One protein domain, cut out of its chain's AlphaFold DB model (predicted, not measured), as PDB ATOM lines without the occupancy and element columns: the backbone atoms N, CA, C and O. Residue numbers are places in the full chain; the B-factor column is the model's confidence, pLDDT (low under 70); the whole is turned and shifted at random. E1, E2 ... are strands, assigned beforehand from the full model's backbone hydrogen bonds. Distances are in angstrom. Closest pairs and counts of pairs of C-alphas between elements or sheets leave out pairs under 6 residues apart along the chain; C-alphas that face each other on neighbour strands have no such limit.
ATOM      1  N   TYR A  21     -14.319  53.271  24.918       84.06
ATOM      2  CA  TYR A  21     -13.628  52.341  24.039       84.06
ATOM      3  C   TYR A  21     -12.497  53.018  23.283       84.06
ATOM      4  O   TYR A  21     -12.615  54.160  22.843       84.06
ATOM      5  N   LYS A  22     -11.425  52.263  23.056       88.62
ATOM      6  CA  LYS A  22     -10.446  52.512  22.006       88.62
ATOM      7  C   LYS A  22     -10.675  51.518  20.872       88.62
ATOM      8  O   LYS A  22     -10.643  50.309  21.083       88.62
ATOM      9  N   LEU A  23     -10.873  52.049  19.675       91.81
ATOM     10  CA  LEU A  23     -11.003  51.305  18.428       91.81
ATOM     11  C   LEU A  23      -9.733  51.513  17.609       91.81
ATOM     12  O   LEU A  23      -9.354  52.656  17.351       91.81
ATOM     13  N   ALA A  24      -9.065  50.434  17.210       93.69
ATOM     14  CA  ALA A  24      -7.958  50.472  16.256       93.69
ATOM     15  C   ALA A  24      -8.412  49.834  14.944       93.69
ATOM     16  O   ALA A  24      -8.782  48.666  14.934       93.69
ATOM     17  N   PHE A  25      -8.401  50.601  13.858       94.38
ATOM     18  CA  PHE A  25      -8.911  50.185  12.554       94.38
ATOM     19  C   PHE A  25      -7.777  49.680  11.668       94.38
ATOM     20  O   PHE A  25      -6.714  50.305  11.576       94.38
ATOM     21  N   HIS A  26      -8.023  48.561  10.996       94.00
ATOM     22  CA  HIS A  26      -7.066  47.877  10.141       94.00
ATOM     23  C   HIS A  26      -7.678  47.573   8.767       94.00
ATOM     24  O   HIS A  26      -8.884  47.347   8.630       94.00
ATOM     25  N   SER A  27      -6.835  47.538   7.733       90.56
ATOM     26  CA  SER A  27      -7.183  46.856   6.478       90.56
ATOM     27  C   SER A  27      -7.346  45.345   6.727       90.56
ATOM     28  O   SER A  27      -6.812  44.843   7.717       90.56
ATOM     29  N   SER A  28      -8.005  44.589   5.840       79.06
ATOM     30  CA  SER A  28      -8.177  43.139   6.055       79.06
ATOM     31  C   SER A  28      -6.844  42.390   6.052       79.06
ATOM     32  O   SER A  28      -5.932  42.698   5.276       79.06
ATOM     33  N   ALA A  29      -6.749  41.381   6.918       63.06
ATOM     34  CA  ALA A  29      -5.674  40.401   6.962       63.06
ATOM     35  C   ALA A  29      -6.144  39.012   7.429       63.06
ATOM     36  O   ALA A  29      -5.359  38.295   8.048       63.06
ATOM     37  N   LEU A  30      -7.368  38.602   7.062       70.75
ATOM     38  CA  LEU A  30      -7.987  37.294   7.371       70.75
ATOM     39  C   LEU A  30      -8.689  37.202   8.744       70.75
ATOM     40  O   LEU A  30      -8.722  36.130   9.345       70.75
ATOM     41  N   GLY A  31      -9.250  38.302   9.251       71.19
ATOM     42  CA  GLY A  31     -10.046  38.323  10.485       71.19
ATOM     43  C   GLY A  31      -9.217  38.284  11.771       71.19
ATOM     44  O   GLY A  31      -9.714  37.857  12.807       71.19
ATOM     45  N   GLN A  32      -7.940  38.682  11.711       79.62
ATOM     46  CA  GLN A  32      -7.020  38.650  12.860       79.62
ATOM     47  C   GLN A  32      -6.534  40.039  13.304       79.62
ATOM     48  O   GLN A  32      -5.710  40.131  14.212       79.62
ATOM     49  N   CYS A  33      -6.988  41.121  12.664       85.62
ATOM     50  CA  CYS A  33      -6.560  42.498  12.922       85.62
ATOM     51  C   CYS A  33      -5.048  42.678  12.764       85.62
ATOM     52  O   CYS A  33      -4.406  43.474  13.444       85.62
ATOM     53  N   ARG A  34      -4.464  41.908  11.838       85.69
ATOM     54  CA  ARG A  34      -3.029  41.928  11.512       85.69
ATOM     55  C   ARG A  34      -2.725  42.745  10.262       85.69
ATOM     56  O   ARG A  34      -1.571  42.799   9.836       85.69
ATOM     57  N   GLY A  35      -3.750  43.345   9.662       86.88
ATOM     58  CA  GLY A  35      -3.602  44.184   8.486       86.88
ATOM     59  C   GLY A  35      -2.982  45.529   8.820       86.88
ATOM     60  O   GLY A  35      -2.646  45.831   9.971       86.88
ATOM     61  N   GLN A  36      -2.819  46.351   7.788       92.81
ATOM     62  CA  GLN A  36      -2.244  47.676   7.935       92.81
ATOM     63  C   GLN A  36      -3.095  48.498   8.902       92.81
ATOM     64  O   GLN A  36      -4.285  48.688   8.669       92.81
ATOM     65  N   PHE A  37      -2.468  49.021   9.956       93.56
ATOM     66  CA  PHE A  37      -3.104  49.983  10.848       93.56
ATOM     67  C   PHE A  37      -3.429  51.271  10.082       93.56
ATOM     68  O   PHE A  37      -2.543  51.891   9.486       93.56
ATOM     69  N   LEU A  38      -4.701  51.657  10.096       95.56
ATOM     70  CA  LEU A  38      -5.223  52.839   9.406       95.56
ATOM     71  C   LEU A  38      -5.338  54.030  10.357       95.56
ATOM     72  O   LEU A  38      -5.129  55.173   9.955       95.56
ATOM     73  N   GLY A  39      -5.640  53.751  11.623       93.31
ATOM     74  CA  GLY A  39      -5.761  54.754  12.663       93.31
ATOM     75  C   GLY A  39      -6.610  54.267  13.829       93.31
ATOM     76  O   GLY A  39      -7.058  53.121  13.869       93.31
ATOM     77  N   SER A  40      -6.803  55.136  14.816       93.56
ATOM     78  CA  SER A  40      -7.566  54.802  16.016       93.56
ATOM     79  C   SER A  40      -8.537  55.898  16.408       93.56
ATOM     80  O   SER A  40      -8.303  57.076  16.139       93.56
ATOM     81  N   TRP A  41      -9.579  55.493  17.117       93.12
ATOM     82  CA  TRP A  41     -10.559  56.364  17.738       93.12
ATOM     83  C   TRP A  41     -10.718  56.002  19.215       93.12
ATOM     84  O   TRP A  41     -10.587  54.834  19.581       93.12
ATOM     85  N   SER A  42     -11.015  56.994  20.053       89.38
ATOM     86  CA  SER A  42     -11.354  56.780  21.460       89.38
ATOM     87  C   SER A  42     -12.578  57.605  21.845       89.38
ATOM     88  O   SER A  42     -12.635  58.795  21.533       89.38
ATOM     89  N   GLY A  43     -13.539  56.987  22.530       87.06
ATOM     90  CA  GLY A  43     -14.780  57.647  22.935       87.06
ATOM     91  C   GLY A  43     -15.723  56.745  23.729       87.06
ATOM     92  O   GLY A  43     -15.589  55.523  23.727       87.06
ATOM     93  N   GLY A  44     -16.674  57.373  24.416       85.94
ATOM     94  CA  GLY A  44     -17.757  56.708  25.145       85.94
ATOM     95  C   GLY A  44     -19.126  56.905  24.476       85.94
ATOM     96  O   GLY A  44     -19.185  57.424  23.357       85.94
ATOM     97  N   PRO A  45     -20.222  56.526  25.159       85.12
ATOM     98  CA  PRO A  45     -21.594  56.625  24.644       85.12
ATOM     99  C   PRO A  45     -22.001  58.021  24.145       85.12
ATOM    100  O   PRO A  45     -22.681  58.154  23.128       85.12
ATOM    101  N   ASP A  46     -21.494  59.078  24.783       85.38
ATOM    102  CA  ASP A  46     -21.775  60.472  24.412       85.38
ATOM    103  C   ASP A  46     -21.149  60.914  23.079       85.38
ATOM    104  O   ASP A  46     -21.407  62.020  22.596       85.38
ATOM    105  N   ALA A  47     -20.308  60.083  22.457       88.38
ATOM    106  CA  ALA A  47     -19.642  60.440  21.209       88.38
ATOM    107  C   ALA A  47     -20.567  60.418  19.978       88.38
ATOM    108  O   ALA A  47     -20.151  60.870  18.907       88.38
ATOM    109  N   GLY A  48     -21.798  59.920  20.132       90.56
ATOM    110  CA  GLY A  48     -22.807  59.870  19.079       90.56
ATOM    111  C   GLY A  48     -22.480  58.875  17.964       90.56
ATOM    112  O   GLY A  48     -21.649  57.981  18.124       90.56
ATOM    113  N   CYS A  49     -23.166  59.030  16.830       94.69
ATOM    114  CA  CYS A  49     -22.939  58.212  15.643       94.69
ATOM    115  C   CYS A  49     -21.667  58.641  14.905       94.69
ATOM    116  O   CYS A  49     -21.427  59.835  14.703       94.69
ATOM    117  N   ARG A  50     -20.849  57.668  14.505       96.50
ATOM    118  CA  ARG A  50     -19.507  57.866  13.954       96.50
ATOM    119  C   ARG A  50     -19.353  57.161  12.619       96.50
ATOM    120  O   ARG A  50     -19.879  56.073  12.440       96.50
ATOM    121  N   THR A  51     -18.570  57.744  11.718       96.38
ATOM    122  CA  THR A  51     -18.275  57.196  10.380       96.38
ATOM    123  C   THR A  51     -16.767  57.125  10.110       96.38
ATOM    124  O   THR A  51     -16.310  57.121   8.967       96.38
ATOM    125  N   ASP A  52     -15.962  57.101  11.176       95.31
ATOM    126  CA  ASP A  52     -14.506  57.058  11.071       95.31
ATOM    127  C   ASP A  52     -14.050  55.796  10.293       95.31
ATOM    128  O   ASP A  52     -14.502  54.678  10.554       95.31
ATOM    129  N   TYR A  53     -13.138  55.991   9.330       94.56
ATOM    130  CA  TYR A  53     -12.505  54.957   8.484       94.56
ATOM    131  C   TYR A  53     -13.438  54.123   7.578       94.56
ATOM    132  O   TYR A  53     -13.000  53.114   7.016       94.56
ATOM    133  N   VAL A  54     -14.690  54.553   7.386       93.75
ATOM    134  CA  VAL A  54     -15.660  53.882   6.501       93.75
ATOM    135  C   VAL A  54     -15.115  53.760   5.075       93.75
ATOM    136  O   VAL A  54     -14.507  54.690   4.540       93.75
ATOM    137  N   GLY A  55     -15.330  52.592   4.461       89.94
ATOM    138  CA  GLY A  55     -14.894  52.275   3.099       89.94
ATOM    139  C   GLY A  55     -13.400  51.969   2.948       89.94
ATOM    140  O   GLY A  55     -12.945  51.722   1.831       89.94
ATOM    141  N   VAL A  56     -12.623  51.994   4.039       92.00
ATOM    142  CA  VAL A  56     -11.198  51.612   4.026       92.00
ATOM    143  C   VAL A  56     -10.829  50.596   5.104       92.00
ATOM    144  O   VAL A  56      -9.949  49.768   4.866       92.00
ATOM    145  N   ALA A  57     -11.469  50.642   6.275       93.12
ATOM    146  CA  ALA A  57     -11.267  49.642   7.315       93.12
ATOM    147  C   ALA A  57     -12.099  48.391   7.038       93.12
ATOM    148  O   ALA A  57     -13.244  48.484   6.615       93.12
ATOM    149  N   GLN A  58     -11.517  47.228   7.313       91.38
ATOM    150  CA  GLN A  58     -12.211  45.942   7.209       91.38
ATOM    151  C   GLN A  58     -12.194  45.176   8.529       91.38
ATOM    152  O   GLN A  58     -13.064  44.348   8.786       91.38
ATOM    153  N   GLU A  59     -11.236  45.485   9.399       91.12
ATOM    154  CA  GLU A  59     -11.072  44.864  10.707       91.12
ATOM    155  C   GLU A  59     -10.887  45.948  11.775       91.12
ATOM    156  O   GLU A  59     -10.343  47.025  11.508       91.12
ATOM    157  N   VAL A  60     -11.322  45.665  13.001       91.94
ATOM    158  CA  VAL A  60     -11.162  46.570  14.143       91.94
ATOM    159  C   VAL A  60     -10.804  45.801  15.405       91.94
ATOM    160  O   VAL A  60     -11.368  44.747  15.691       91.94
ATOM    161  N   VAL A  61      -9.867  46.349  16.175       90.81
ATOM    162  CA  VAL A  61      -9.608  45.919  17.550       90.81
ATOM    163  C   VAL A  61     -10.374  46.833  18.491       90.81
ATOM    164  O   VAL A  61     -10.100  48.033  18.572       90.81
ATOM    165  N   VAL A  62     -11.311  46.251  19.227       88.94
ATOM    166  CA  VAL A  62     -12.077  46.896  20.287       88.94
ATOM    167  C   VAL A  62     -11.347  46.683  21.607       88.94
ATOM    168  O   VAL A  62     -11.100  45.562  22.041       88.94
ATOM    169  N   THR A  63     -10.964  47.770  22.266       85.75
ATOM    170  CA  THR A  63     -10.365  47.735  23.602       85.75
ATOM    171  C   THR A  63     -11.215  48.580  24.530       85.75
ATOM    172  O   THR A  63     -11.364  49.777  24.304       85.75
ATOM    173  N   ASN A  64     -11.769  47.970  25.572       78.31
ATOM    174  CA  ASN A  64     -12.388  48.711  26.663       78.31
ATOM    175  C   ASN A  64     -11.268  49.385  27.481       78.31
ATOM    176  O   ASN A  64     -10.323  48.713  27.914       78.31
ATOM    177  N   ASP A  65     -11.321  50.711  27.622       68.38
ATOM    178  CA  ASP A  65     -10.384  51.444  28.470       68.38
ATOM    179  C   ASP A  65     -10.751  51.137  29.926       68.38
ATOM    180  O   ASP A  65     -11.789  51.573  30.416       68.38
ATOM    181  N   ARG A  66      -9.926  50.315  30.594       56.88
ATOM    182  CA  ARG A  66     -10.205  49.585  31.853       56.88
ATOM    183  C   ARG A  66     -10.465  50.469  33.099       56.88
ATOM    184  O   ARG A  66     -10.270  50.012  34.223       56.88
ATOM    185  N   GLY A  67     -10.854  51.730  32.923       51.34
ATOM    186  CA  GLY A  67     -11.091  52.731  33.963       51.34
ATOM    187  C   GLY A  67     -12.540  52.895  34.443       51.34
ATOM    188  O   GLY A  67     -12.753  53.708  35.340       51.34
ATOM    189  N   GLY A  68     -13.527  52.169  33.908       48.19
ATOM    190  CA  GLY A  68     -14.923  52.231  34.376       48.19
ATOM    191  C   GLY A  68     -15.911  51.500  33.459       48.19
ATOM    192  O   GLY A  68     -15.663  51.436  32.262       48.19
ATOM    193  N   ASP A  69     -16.976  50.954  34.066       49.44
ATOM    194  CA  ASP A  69     -18.086  50.128  33.539       49.44
ATOM    195  C   ASP A  69     -17.782  49.177  32.368       49.44
ATOM    196  O   ASP A  69     -17.542  49.554  31.218       49.44
ATOM    197  N   HIS A  70     -17.878  47.885  32.679       57.25
ATOM    198  CA  HIS A  70     -17.646  46.769  31.765       57.25
ATOM    199  C   HIS A  70     -18.786  46.558  30.757       57.25
ATOM    200  O   HIS A  70     -18.694  45.677  29.906       57.25
ATOM    201  N   ASP A  71     -19.822  47.392  30.811       65.44
ATOM    202  CA  ASP A  71     -21.131  47.018  30.282       65.44
ATOM    203  C   ASP A  71     -21.520  47.787  29.010       65.44
ATOM    204  O   ASP A  71     -22.498  47.467  28.325       65.44
ATOM    205  N   ASN A  72     -20.705  48.773  28.627       71.19
ATOM    206  CA  ASN A  72     -20.862  49.470  27.356       71.19
ATOM    207  C   ASN A  72     -20.594  48.514  26.184       71.19
ATOM    208  O   ASN A  72     -19.847  47.548  26.304       71.19
ATOM    209  N   THR A  73     -21.163  48.759  25.008       81.56
ATOM    210  CA  THR A  73     -20.909  47.934  23.813       81.56
ATOM    211  C   THR A  73     -20.721  48.802  22.583       81.56
ATOM    212  O   THR A  73     -21.465  49.755  22.376       81.56
ATOM    213  N   VAL A  74     -19.747  48.459  21.747       88.56
ATOM    214  CA  VAL A  74     -19.589  49.064  20.425       88.56
ATOM    215  C   VAL A  74     -20.511  48.343  19.455       88.56
ATOM    216  O   VAL A  74     -20.487  47.117  19.385       88.56
ATOM    217  N   VAL A  75     -21.320  49.086  18.712       90.50
ATOM    218  CA  VAL A  75     -22.196  48.541  17.671       90.50
ATOM    219  C   VAL A  75     -21.813  49.160  16.342       90.50
ATOM    220  O   VAL A  75     -21.646  50.378  16.258       90.50
ATOM    221  N   PHE A  76     -21.681  48.321  15.324       92.31
ATOM    222  CA  PHE A  76     -21.461  48.722  13.941       92.31
ATOM    223  C   PHE A  76     -22.752  48.530  13.152       92.31
ATOM    224  O   PHE A  76     -23.490  47.568  13.381       92.31
ATOM    225  N   PHE A  77     -23.010  49.440  12.217       92.19
ATOM    226  CA  PHE A  77     -24.228  49.480  11.412       92.19
ATOM    227  C   PHE A  77     -23.880  49.504   9.932       92.19
ATOM    228  O   PHE A  77     -22.887  50.117   9.539       92.19
ATOM    229  N   SER A  78     -24.730  48.902   9.105       91.25
ATOM    230  CA  SER A  78     -24.623  48.992   7.646       91.25
ATOM    231  C   SER A  78     -25.134  50.324   7.082       91.25
ATOM    232  O   SER A  78     -24.797  50.671   5.950       91.25
ATOM    233  N   SER A  79     -25.884  51.106   7.869       91.38
ATOM    234  CA  SER A  79     -26.298  52.478   7.545       91.38
ATOM    235  C   SER A  79     -25.357  53.532   8.138       91.38
ATOM    236  O   SER A  79     -24.575  53.247   9.044       91.38
ATOM    237  N   ASP A  80     -25.402  54.760   7.620       94.31
ATOM    238  CA  ASP A  80     -24.557  55.889   8.041       94.31
ATOM    239  C   ASP A  80     -25.154  56.721   9.195       94.31
ATOM    240  O   ASP A  80     -24.528  57.665   9.676       94.31
ATOM    241  N   ASP A  81     -26.350  56.357   9.663       91.62
ATOM    242  CA  ASP A  81     -27.142  57.083  10.660       91.62
ATOM    243  C   ASP A  81     -27.231  56.377  12.027       91.62
ATOM    244  O   ASP A  81     -27.936  56.849  12.921       91.62
ATOM    245  N   CYS A  82     -26.512  55.264  12.211       91.12
ATOM    246  CA  CYS A  82     -26.575  54.403  13.396       91.12
ATOM    247  C   CYS A  82     -28.006  54.007  13.791       91.12
ATOM    248  O   CYS A  82     -28.339  53.955  14.985       91.12
ATOM    249  N   ASN A  83     -28.851  53.778  12.787       87.56
ATOM    250  CA  ASN A  83     -30.181  53.223  12.961       87.56
ATOM    251  C   ASN A  83     -30.078  51.760  13.389       87.56
ATOM    252  O   ASN A  83     -29.458  50.943  12.707       87.56
ATOM    253  N   ASP A  84     -30.705  51.450  14.517       82.25
ATOM    254  CA  ASP A  84     -30.591  50.163  15.197       82.25
ATOM    255  C   ASP A  84     -31.039  48.986  14.318       82.25
ATOM    256  O   ASP A  84     -30.443  47.911  14.393       82.25
ATOM    257  N   ALA A  85     -31.960  49.232  13.380       79.06
ATOM    258  CA  ALA A  85     -32.467  48.233  12.443       79.06
ATOM    259  C   ALA A  85     -31.398  47.736  11.456       79.06
ATOM    260  O   ALA A  85     -31.596  46.733  10.774       79.06
ATOM    261  N   ASN A  86     -30.279  48.457  11.360       82.50
ATOM    262  CA  ASN A  86     -29.153  48.151  10.488       82.50
ATOM    263  C   ASN A  86     -27.919  47.694  11.279       82.50
ATOM    264  O   ASN A  86     -26.813  47.724  10.737       82.50
ATOM    265  N   ALA A  87     -28.064  47.327  12.557       84.31
ATOM    266  CA  ALA A  87     -26.963  46.790  13.349       84.31
ATOM    267  C   ALA A  87     -26.461  45.477  12.735       84.31
ATOM    268  O   ALA A  87     -27.233  44.543  12.536       84.31
ATOM    269  N   ILE A  88     -25.162  45.413  12.444       81.25
ATOM    270  CA  ILE A  88     -24.531  44.243  11.818       81.25
ATOM    271  C   ILE A  88     -23.694  43.442  12.810       81.25
ATOM    272  O   ILE A  88     -23.660  42.221  12.742       81.25
ATOM    273  N   VAL A  89     -23.025  44.109  13.754       82.75
ATOM    274  CA  VAL A  89     -22.195  43.427  14.747       82.75
ATOM    275  C   VAL A  89     -22.043  44.275  16.006       82.75
ATOM    276  O   VAL A  89     -21.966  45.505  15.950       82.75
ATOM    277  N   MET A  90     -21.998  43.609  17.158       85.19
ATOM    278  CA  MET A  90     -21.805  44.225  18.473       85.19
ATOM    279  C   MET A  90     -20.550  43.656  19.124       85.19
ATOM    280  O   MET A  90     -20.358  42.451  19.061       85.19
ATOM    281  N   SER A  91     -19.728  44.464  19.789       83.69
ATOM    282  CA  SER A  91     -18.519  43.983  20.465       83.69
ATOM    283  C   SER A  91     -18.211  44.718  21.765       83.69
ATOM    284  O   SER A  91     -18.356  45.937  21.876       83.69
ATOM    285  N   GLN A  92     -17.755  43.946  22.750       78.06
ATOM    286  CA  GLN A  92     -17.222  44.444  24.022       78.06
ATOM    287  C   GLN A  92     -15.685  44.397  24.075       78.06
ATOM    288  O   GLN A  92     -15.069  44.858  25.035       78.06
ATOM    289  N   GLY A  93     -15.039  43.850  23.043       82.19
ATOM    290  CA  GLY A  93     -13.591  43.717  23.004       82.19
ATOM    291  C   GLY A  93     -13.086  42.872  21.838       82.19
ATOM    292  O   GLY A  93     -13.854  42.203  21.152       82.19
ATOM    293  N   GLY A  94     -11.764  42.874  21.671       84.44
ATOM    294  CA  GLY A  94     -11.011  42.012  20.760       84.44
ATOM    295  C   GLY A  94     -11.091  42.395  19.290       84.44
ATOM    296  O   GLY A  94     -11.506  43.494  18.937       84.44
ATOM    297  N   CYS A  95     -10.607  41.491  18.443       86.50
ATOM    298  CA  CYS A  95     -10.552  41.684  17.002       86.50
ATOM    299  C   CYS A  95     -11.827  41.185  16.323       86.50
ATOM    300  O   CYS A  95     -12.301  40.094  16.633       86.50
ATOM    301  N   MET A  96     -12.334  41.946  15.356       85.50
ATOM    302  CA  MET A  96     -13.502  41.571  14.565       85.50
ATOM    303  C   MET A  96     -13.428  42.120  13.138       85.50
ATOM    304  O   MET A  96     -12.834  43.174  12.895       85.50
ATOM    305  N   THR A  97     -14.080  41.421  12.212       87.38
ATOM    306  CA  THR A  97     -14.324  41.893  10.845       87.38
ATOM    307  C   THR A  97     -15.579  42.762  10.838       87.38
ATOM    308  O   THR A  97     -16.628  42.330  11.307       87.38
ATOM    309  N   ILE A  98     -15.467  43.984  10.323       87.62
ATOM    310  CA  ILE A  98     -16.564  44.967  10.217       87.62
ATOM    311  C   ILE A  98     -16.917  45.304   8.767       87.62
ATOM    312  O   ILE A  98     -17.924  45.959   8.513       87.62
ATOM    313  N   ASP A  99     -16.093  44.866   7.819       84.88
ATOM    314  CA  ASP A  99     -16.381  44.941   6.392       84.88
ATOM    315  C   ASP A  99     -15.922  43.643   5.710       84.88
ATOM    316  O   ASP A  99     -14.793  43.180   5.900       84.88
ATOM    317  N   SER A 100     -16.830  43.030   4.961       79.44
ATOM    318  CA  SER A 100     -16.710  41.754   4.272       79.44
ATOM    319  C   SER A 100     -17.598  41.740   3.022       79.44
ATOM    320  O   SER A 100     -18.425  42.624   2.810       79.44
ATOM    321  N   ASP A 101     -17.495  40.683   2.212       74.44
ATOM    322  CA  ASP A 101     -18.321  40.528   1.004       74.44
ATOM    323  C   ASP A 101     -19.837  40.450   1.289       74.44
ATOM    324  O   ASP A 101     -20.645  40.617   0.372       74.44
ATOM    325  N   VAL A 102     -20.232  40.176   2.537       68.12
ATOM    326  CA  VAL A 102     -21.635  39.997   2.951       68.12
ATOM    327  C   VAL A 102     -22.163  41.131   3.831       68.12
ATOM    328  O   VAL A 102     -23.374  41.319   3.913       68.12
ATOM    329  N   SER A 103     -21.284  41.919   4.451       73.31
ATOM    330  CA  SER A 103     -21.652  43.034   5.327       73.31
ATOM    331  C   SER A 103     -20.567  44.107   5.306       73.31
ATOM    332  O   SER A 103     -19.395  43.806   5.489       73.31
ATOM    333  N   SER A 104     -20.952  45.366   5.095       87.31
ATOM    334  CA  SER A 104     -20.044  46.518   5.123       87.31
ATOM    335  C   SER A 104     -20.590  47.544   6.103       87.31
ATOM    336  O   SER A 104     -21.768  47.912   6.027       87.31
ATOM    337  N   TYR A 105     -19.762  47.966   7.058       92.56
ATOM    338  CA  TYR A 105     -20.152  49.002   8.002       92.56
ATOM    339  C   TYR A 105     -20.111  50.393   7.357       92.56
ATOM    340  O   TYR A 105     -19.177  50.759   6.645       92.56
ATOM    341  N   SER A 106     -21.109  51.204   7.687       95.12
ATOM    342  CA  SER A 106     -21.197  52.615   7.306       95.12
ATOM    343  C   SER A 106     -21.188  53.546   8.516       95.12
ATOM    344  O   SER A 106     -20.929  54.739   8.368       95.12
ATOM    345  N   SER A 107     -21.439  53.028   9.721       95.62
ATOM    346  CA  SER A 107     -21.291  53.788  10.961       95.62
ATOM    347  C   SER A 107     -21.089  52.903  12.193       95.62
ATOM    348  O   SER A 107     -21.238  51.681  12.133       95.62
ATOM    349  N   PHE A 108     -20.730  53.517  13.322       95.00
ATOM    350  CA  PHE A 108     -20.674  52.871  14.630       95.00
ATOM    351  C   PHE A 108     -21.063  53.828  15.762       95.00
ATOM    352  O   PHE A 108     -20.947  55.050  15.636       95.00
ATOM    353  N   LYS A 109     -21.491  53.270  16.898       92.94
ATOM    354  CA  LYS A 109     -21.676  54.008  18.159       92.94
ATOM    355  C   LYS A 109     -21.344  53.130  19.359       92.94
ATOM    356  O   LYS A 109     -21.363  51.904  19.269       92.94
ATOM    357  N   VAL A 110     -21.066  53.768  20.490       89.06
ATOM    358  CA  VAL A 110     -20.968  53.093  21.788       89.06
ATOM    359  C   VAL A 110     -22.323  53.220  22.479       89.06
ATOM    360  O   VAL A 110     -22.887  54.308  22.527       89.06
ATOM    361  N   LEU A 111     -22.858  52.115  22.985       83.75
ATOM    362  CA  LEU A 111     -24.099  52.068  23.751       83.75
ATOM    363  C   LEU A 111     -23.817  51.801  25.222       83.75
ATOM    364  O   LEU A 111     -22.927  51.008  25.533       83.75
ATOM    365  N   GLU A 112     -24.632  52.400  26.089       75.44
ATOM    366  CA  GLU A 112     -24.742  52.010  27.495       75.44
ATOM    367  C   GLU A 112     -25.563  50.725  27.651       75.44
ATOM    368  O   GLU A 112     -26.531  50.496  26.917       75.44
ATOM    369  N   GLU A 113     -25.217  49.911  28.649       63.75
ATOM    370  CA  GLU A 113     -25.888  48.647  28.981       63.75
ATOM    371  C   GLU A 113     -27.412  48.790  29.114       63.75
ATOM    372  O   GLU A 113     -28.179  47.984  28.586       63.75
ATOM    373  N   THR A 114     -27.867  49.870  29.752       50.59
ATOM    374  CA  THR A 114     -29.287  50.156  30.022       50.59
ATOM    375  C   THR A 114     -30.128  50.309  28.748       50.59
ATOM    376  O   THR A 114     -31.341  50.067  28.757       50.59
ATOM    377  N   THR A 115     -29.487  50.648  27.626       52.31
ATOM    378  CA  THR A 115     -30.142  50.795  26.319       52.31
ATOM    379  C   THR A 115     -30.411  49.435  25.665       52.31
ATOM    380  O   THR A 115     -31.338  49.321  24.865       52.31
ATOM    381  N   GLY A 138     -23.473  31.358  22.690       83.31
ATOM    382  CA  GLY A 138     -24.739  30.927  22.110       83.31
ATOM    383  C   GLY A 138     -25.981  31.531  22.769       83.31
ATOM    384  O   GLY A 138     -27.067  31.383  22.195       83.31
ATOM    385  N   ASP A 139     -25.845  32.234  23.904       84.75
ATOM    386  CA  ASP A 139     -26.965  32.928  24.547       84.75
ATOM    387  C   ASP A 139     -27.575  33.928  23.570       84.75
ATOM    388  O   ASP A 139     -26.874  34.747  22.967       84.75
ATOM    389  N   ALA A 140     -28.893  33.833  23.404       84.75
ATOM    390  CA  ALA A 140     -29.638  34.743  22.558       84.75
ATOM    391  C   ALA A 140     -29.961  36.030  23.318       84.75
ATOM    392  O   ALA A 140     -30.314  35.997  24.498       84.75
ATOM    393  N   PHE A 141     -29.901  37.154  22.621       76.94
ATOM    394  CA  PHE A 141     -30.365  38.437  23.125       76.94
ATOM    395  C   PHE A 141     -31.058  39.209  22.005       76.94
ATOM    396  O   PHE A 141     -30.778  38.999  20.826       76.94
ATOM    397  N   GLU A 142     -31.987  40.081  22.370       77.62
ATOM    398  CA  GLU A 142     -32.717  40.909  21.414       77.62
ATOM    399  C   GLU A 142     -32.159  42.330  21.430       77.62
ATOM    400  O   GLU A 142     -31.905  42.900  22.494       77.62
ATOM    401  N   TYR A 143     -31.962  42.900  20.247       75.69
ATOM    402  CA  TYR A 143     -31.631  44.303  20.058       75.69
ATOM    403  C   TYR A 143     -32.380  44.815  18.826       75.69
ATOM    404  O   TYR A 143     -32.251  44.255  17.744       75.69
ATOM    405  N   ASP A 144     -33.212  45.840  19.020       76.12
ATOM    406  CA  ASP A 144     -34.089  46.435  17.997       76.12
ATOM    407  C   ASP A 144     -34.893  45.427  17.152       76.12
ATOM    408  O   ASP A 144     -34.893  45.447  15.924       76.12
ATOM    409  N   ASN A 145     -35.600  44.517  17.830       77.94
ATOM    410  CA  ASN A 145     -36.384  43.431  17.226       77.94
ATOM    411  C   ASN A 145     -35.572  42.428  16.381       77.94
ATOM    412  O   ASN A 145     -36.163  41.547  15.751       77.94
ATOM    413  N   ALA A 146     -34.242  42.528  16.361       78.38
ATOM    414  CA  ALA A 146     -33.357  41.513  15.815       78.38
ATOM    415  C   ALA A 146     -32.826  40.628  16.948       78.38
ATOM    416  O   ALA A 146     -32.493  41.098  18.039       78.38
ATOM    417  N   ILE A 147     -32.760  39.322  16.690       82.25
ATOM    418  CA  ILE A 147     -32.206  38.352  17.635       82.25
ATOM    419  C   ILE A 147     -30.747  38.131  17.267       82.25
ATOM    420  O   ILE A 147     -30.435  37.768  16.135       82.25
ATOM    421  N   PHE A 148     -29.873  38.299  18.245       84.81
ATOM    422  CA  PHE A 148     -28.451  38.019  18.157       84.81
ATOM    423  C   PHE A 148     -28.091  36.850  19.068       84.81
ATOM    424  O   PHE A 148     -28.839  36.498  19.983       84.81
ATOM    425  N   ARG A 149     -26.917  36.266  18.842       85.38
ATOM    426  CA  ARG A 149     -26.278  35.294  19.728       85.38
ATOM    427  C   ARG A 149     -24.879  35.754  20.103       85.38
ATOM    428  O   ARG A 149     -24.148  36.290  19.269       85.38
ATOM    429  N   TRP A 150     -24.500  35.521  21.354       83.81
ATOM    430  CA  TRP A 150     -23.163  35.836  21.845       83.81
ATOM    431  C   TRP A 150     -22.120  34.818  21.363       83.81
ATOM    432  O   TRP A 150     -22.140  33.644  21.732       83.81
ATOM    433  N   HIS A 151     -21.157  35.263  20.560       85.38
ATOM    434  CA  HIS A 151     -19.978  34.495  20.165       85.38
ATOM    435  C   HIS A 151     -18.771  34.888  21.022       85.38
ATOM    436  O   HIS A 151     -18.364  36.050  21.039       85.38
ATOM    437  N   GLN A 152     -18.190  33.915  21.729       82.00
ATOM    438  CA  GLN A 152     -16.948  34.102  22.476       82.00
ATOM    439  C   GLN A 152     -15.747  33.937  21.540       82.00
ATOM    440  O   GLN A 152     -15.451  32.821  21.106       82.00
ATOM    441  N   LEU A 153     -15.045  35.031  21.249       77.88
ATOM    442  CA  LEU A 153     -13.866  35.025  20.371       77.88
ATOM    443  C   LEU A 153     -12.563  34.745  21.135       77.88
ATOM    444  O   LEU A 153     -11.587  34.294  20.546       77.88
ATOM    445  N   ALA A 154     -12.547  35.050  22.432       73.62
ATOM    446  CA  ALA A 154     -11.455  34.824  23.376       73.62
ATOM    447  C   ALA A 154     -11.991  35.017  24.808       73.62
ATOM    448  O   ALA A 154     -13.127  35.454  25.018       73.62
ATOM    449  N   GLN A 155     -11.187  34.723  25.830       71.25
ATOM    450  CA  GLN A 155     -11.567  34.974  27.219       71.25
ATOM    451  C   GLN A 155     -11.881  36.468  27.442       71.25
ATOM    452  O   GLN A 155     -11.012  37.325  27.293       71.25
ATOM    453  N   GLY A 156     -13.130  36.770  27.816       69.06
ATOM    454  CA  GLY A 156     -13.609  38.142  28.036       69.06
ATOM    455  C   GLY A 156     -13.846  38.952  26.755       69.06
ATOM    456  O   GLY A 156     -14.047  40.160  26.833       69.06
ATOM    457  N   VAL A 157     -13.811  38.306  25.588       71.25
ATOM    458  CA  VAL A 157     -13.981  38.930  24.275       71.25
ATOM    459  C   VAL A 157     -15.222  38.351  23.610       71.25
ATOM    460  O   VAL A 157     -15.269  37.160  23.293       71.25
ATOM    461  N   TRP A 158     -16.202  39.215  23.371       78.50
ATOM    462  CA  TRP A 158     -17.534  38.822  22.922       78.50
ATOM    463  C   TRP A 158     -17.976  39.633  21.715       78.50
ATOM    464  O   TRP A 158     -17.813  40.856  21.694       78.50
ATOM    465  N   SER A 159     -18.583  38.940  20.751       81.56
ATOM    466  CA  SER A 159     -19.250  39.535  19.599       81.56
ATOM    467  C   SER A 159     -20.697  39.057  19.505       81.56
ATOM    468  O   SER A 159     -20.972  37.880  19.714       81.56
ATOM    469  N   GLY A 160     -21.630  39.947  19.188       82.56
ATOM    470  CA  GLY A 160     -22.997  39.582  18.820       82.56
ATOM    471  C   GLY A 160     -23.075  39.279  17.328       82.56
ATOM    472  O   GLY A 160     -22.680  40.126  16.530       82.56
ATOM    473  N   VAL A 161     -23.581  38.102  16.965       82.94
ATOM    474  CA  VAL A 161     -23.845  37.683  15.575       82.94
ATOM    475  C   VAL A 161     -25.351  37.535  15.397       82.94
ATOM    476  O   VAL A 161     -26.015  37.045  16.314       82.94
ATOM    477  N   LEU A 162     -25.905  37.965  14.262       83.12
ATOM    478  CA  LEU A 162     -27.329  37.782  13.984       83.12
ATOM    479  C   LEU A 162     -27.697  36.293  14.050       83.12
ATOM    480  O   LEU A 162     -26.946  35.417  13.620       83.12
ATOM    481  N   ALA A 163     -28.851  35.980  14.634       84.88
ATOM    482  CA  ALA A 163     -29.240  34.597  14.889       84.88
ATOM    483  C   ALA A 163     -29.486  33.782  13.606       84.88
ATOM    484  O   ALA A 163     -29.432  32.556  13.670       84.88
TER     485      ALA A 163
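What this domain is: This is residues 21 to 115 and 138 to 163 of the 188 residues of an uncharacterized protein of Aspergillus candidus (UniProt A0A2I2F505). The domain is a sandwich of two strongly twisted sheets, a curled one of six strands, E7 E4 E5 E10 E9 E8, and a smaller one of four, E2 E1 E3 E6. They are only partly face to face, like a wedge, with their strands crossed at 64 degrees; E8, at one edge of the large sheet, is not covered by the smaller one. The printed part has 121 residues, with no named helix and ten named strands, E1 to E10 in chain order; both sheets are antiparallel throughout. The class is all strand, though the strands hold 57 of the 121 residues, under half. The whole is compact and rounded, with a radius of gyration of the C-alphas of 13.1 A and spans of 34 by 34 by 28 A.

How they stand to each other: Start in the large sheet with E4, residues 73 to 77, and E5, residues 87 to 91, a hairpin, where N 76 and O 89 are 2.9 A apart. On the other side of E4 look for the edge strand E7, residues 107 to 111, with N 75 and O 109 at 2.9 A. Beyond E5 comes E10, residues 157 to 162, with N 160 and O 90 at 2.8 A. Next are E9, residues 146 to 154, with N 151 and O 159 at 2.8 A, and the edge strand E8, residues 140 to 143, with N 141 and O 148 at 2.9 A; E8, E9 and E10 form a meander, each strand the antiparallel neighbour of the one before. In the smaller sheet, E1, residues 21 to 26, has E2, residues 37 to 43, on one side, with N 23 and O 41 at 2.8 A, and E3, residues 59 to 64, on the other, with N 24 and O 61 at 2.9 A. Beyond E3 is the edge strand E6, residues 94 to 97, with N 62 and O 94 at 2.8 A. Between the sheets, the closest C-alphas of E6 and E10 are those of Gly 94 and Val 157, 5.5 A apart; those of E3 and E4 are Val 62 and Val 74, 7.8 A apart. E2 and E9 are apart.

Where its parts are: Find C-alpha 21 at (-13.628, 52.341, 24.039), where E1 begins its 16.0 A. E9, the longest strand, runs 24.1 A from C-alpha 146 at (-33.357, 41.513, 15.815); E2 spans 18.5 A, E10 16.9 A and E3 16.5 A. E10 ends at C-alpha 162, (-27.329, 37.782, 13.984).

The domain as a whole: The C-alphas farthest apart, of Gly 67 and Asp 101, are 35.9 A apart. Residues 116 to 137 are not printed, and C-alphas 115 and 138 are 21.0 A apart across that cut. The link from E2 to E3, residues 44 to 58, is long. Confidence is under 70 at 13 residues, among them 65 to 71 and 113 to 115.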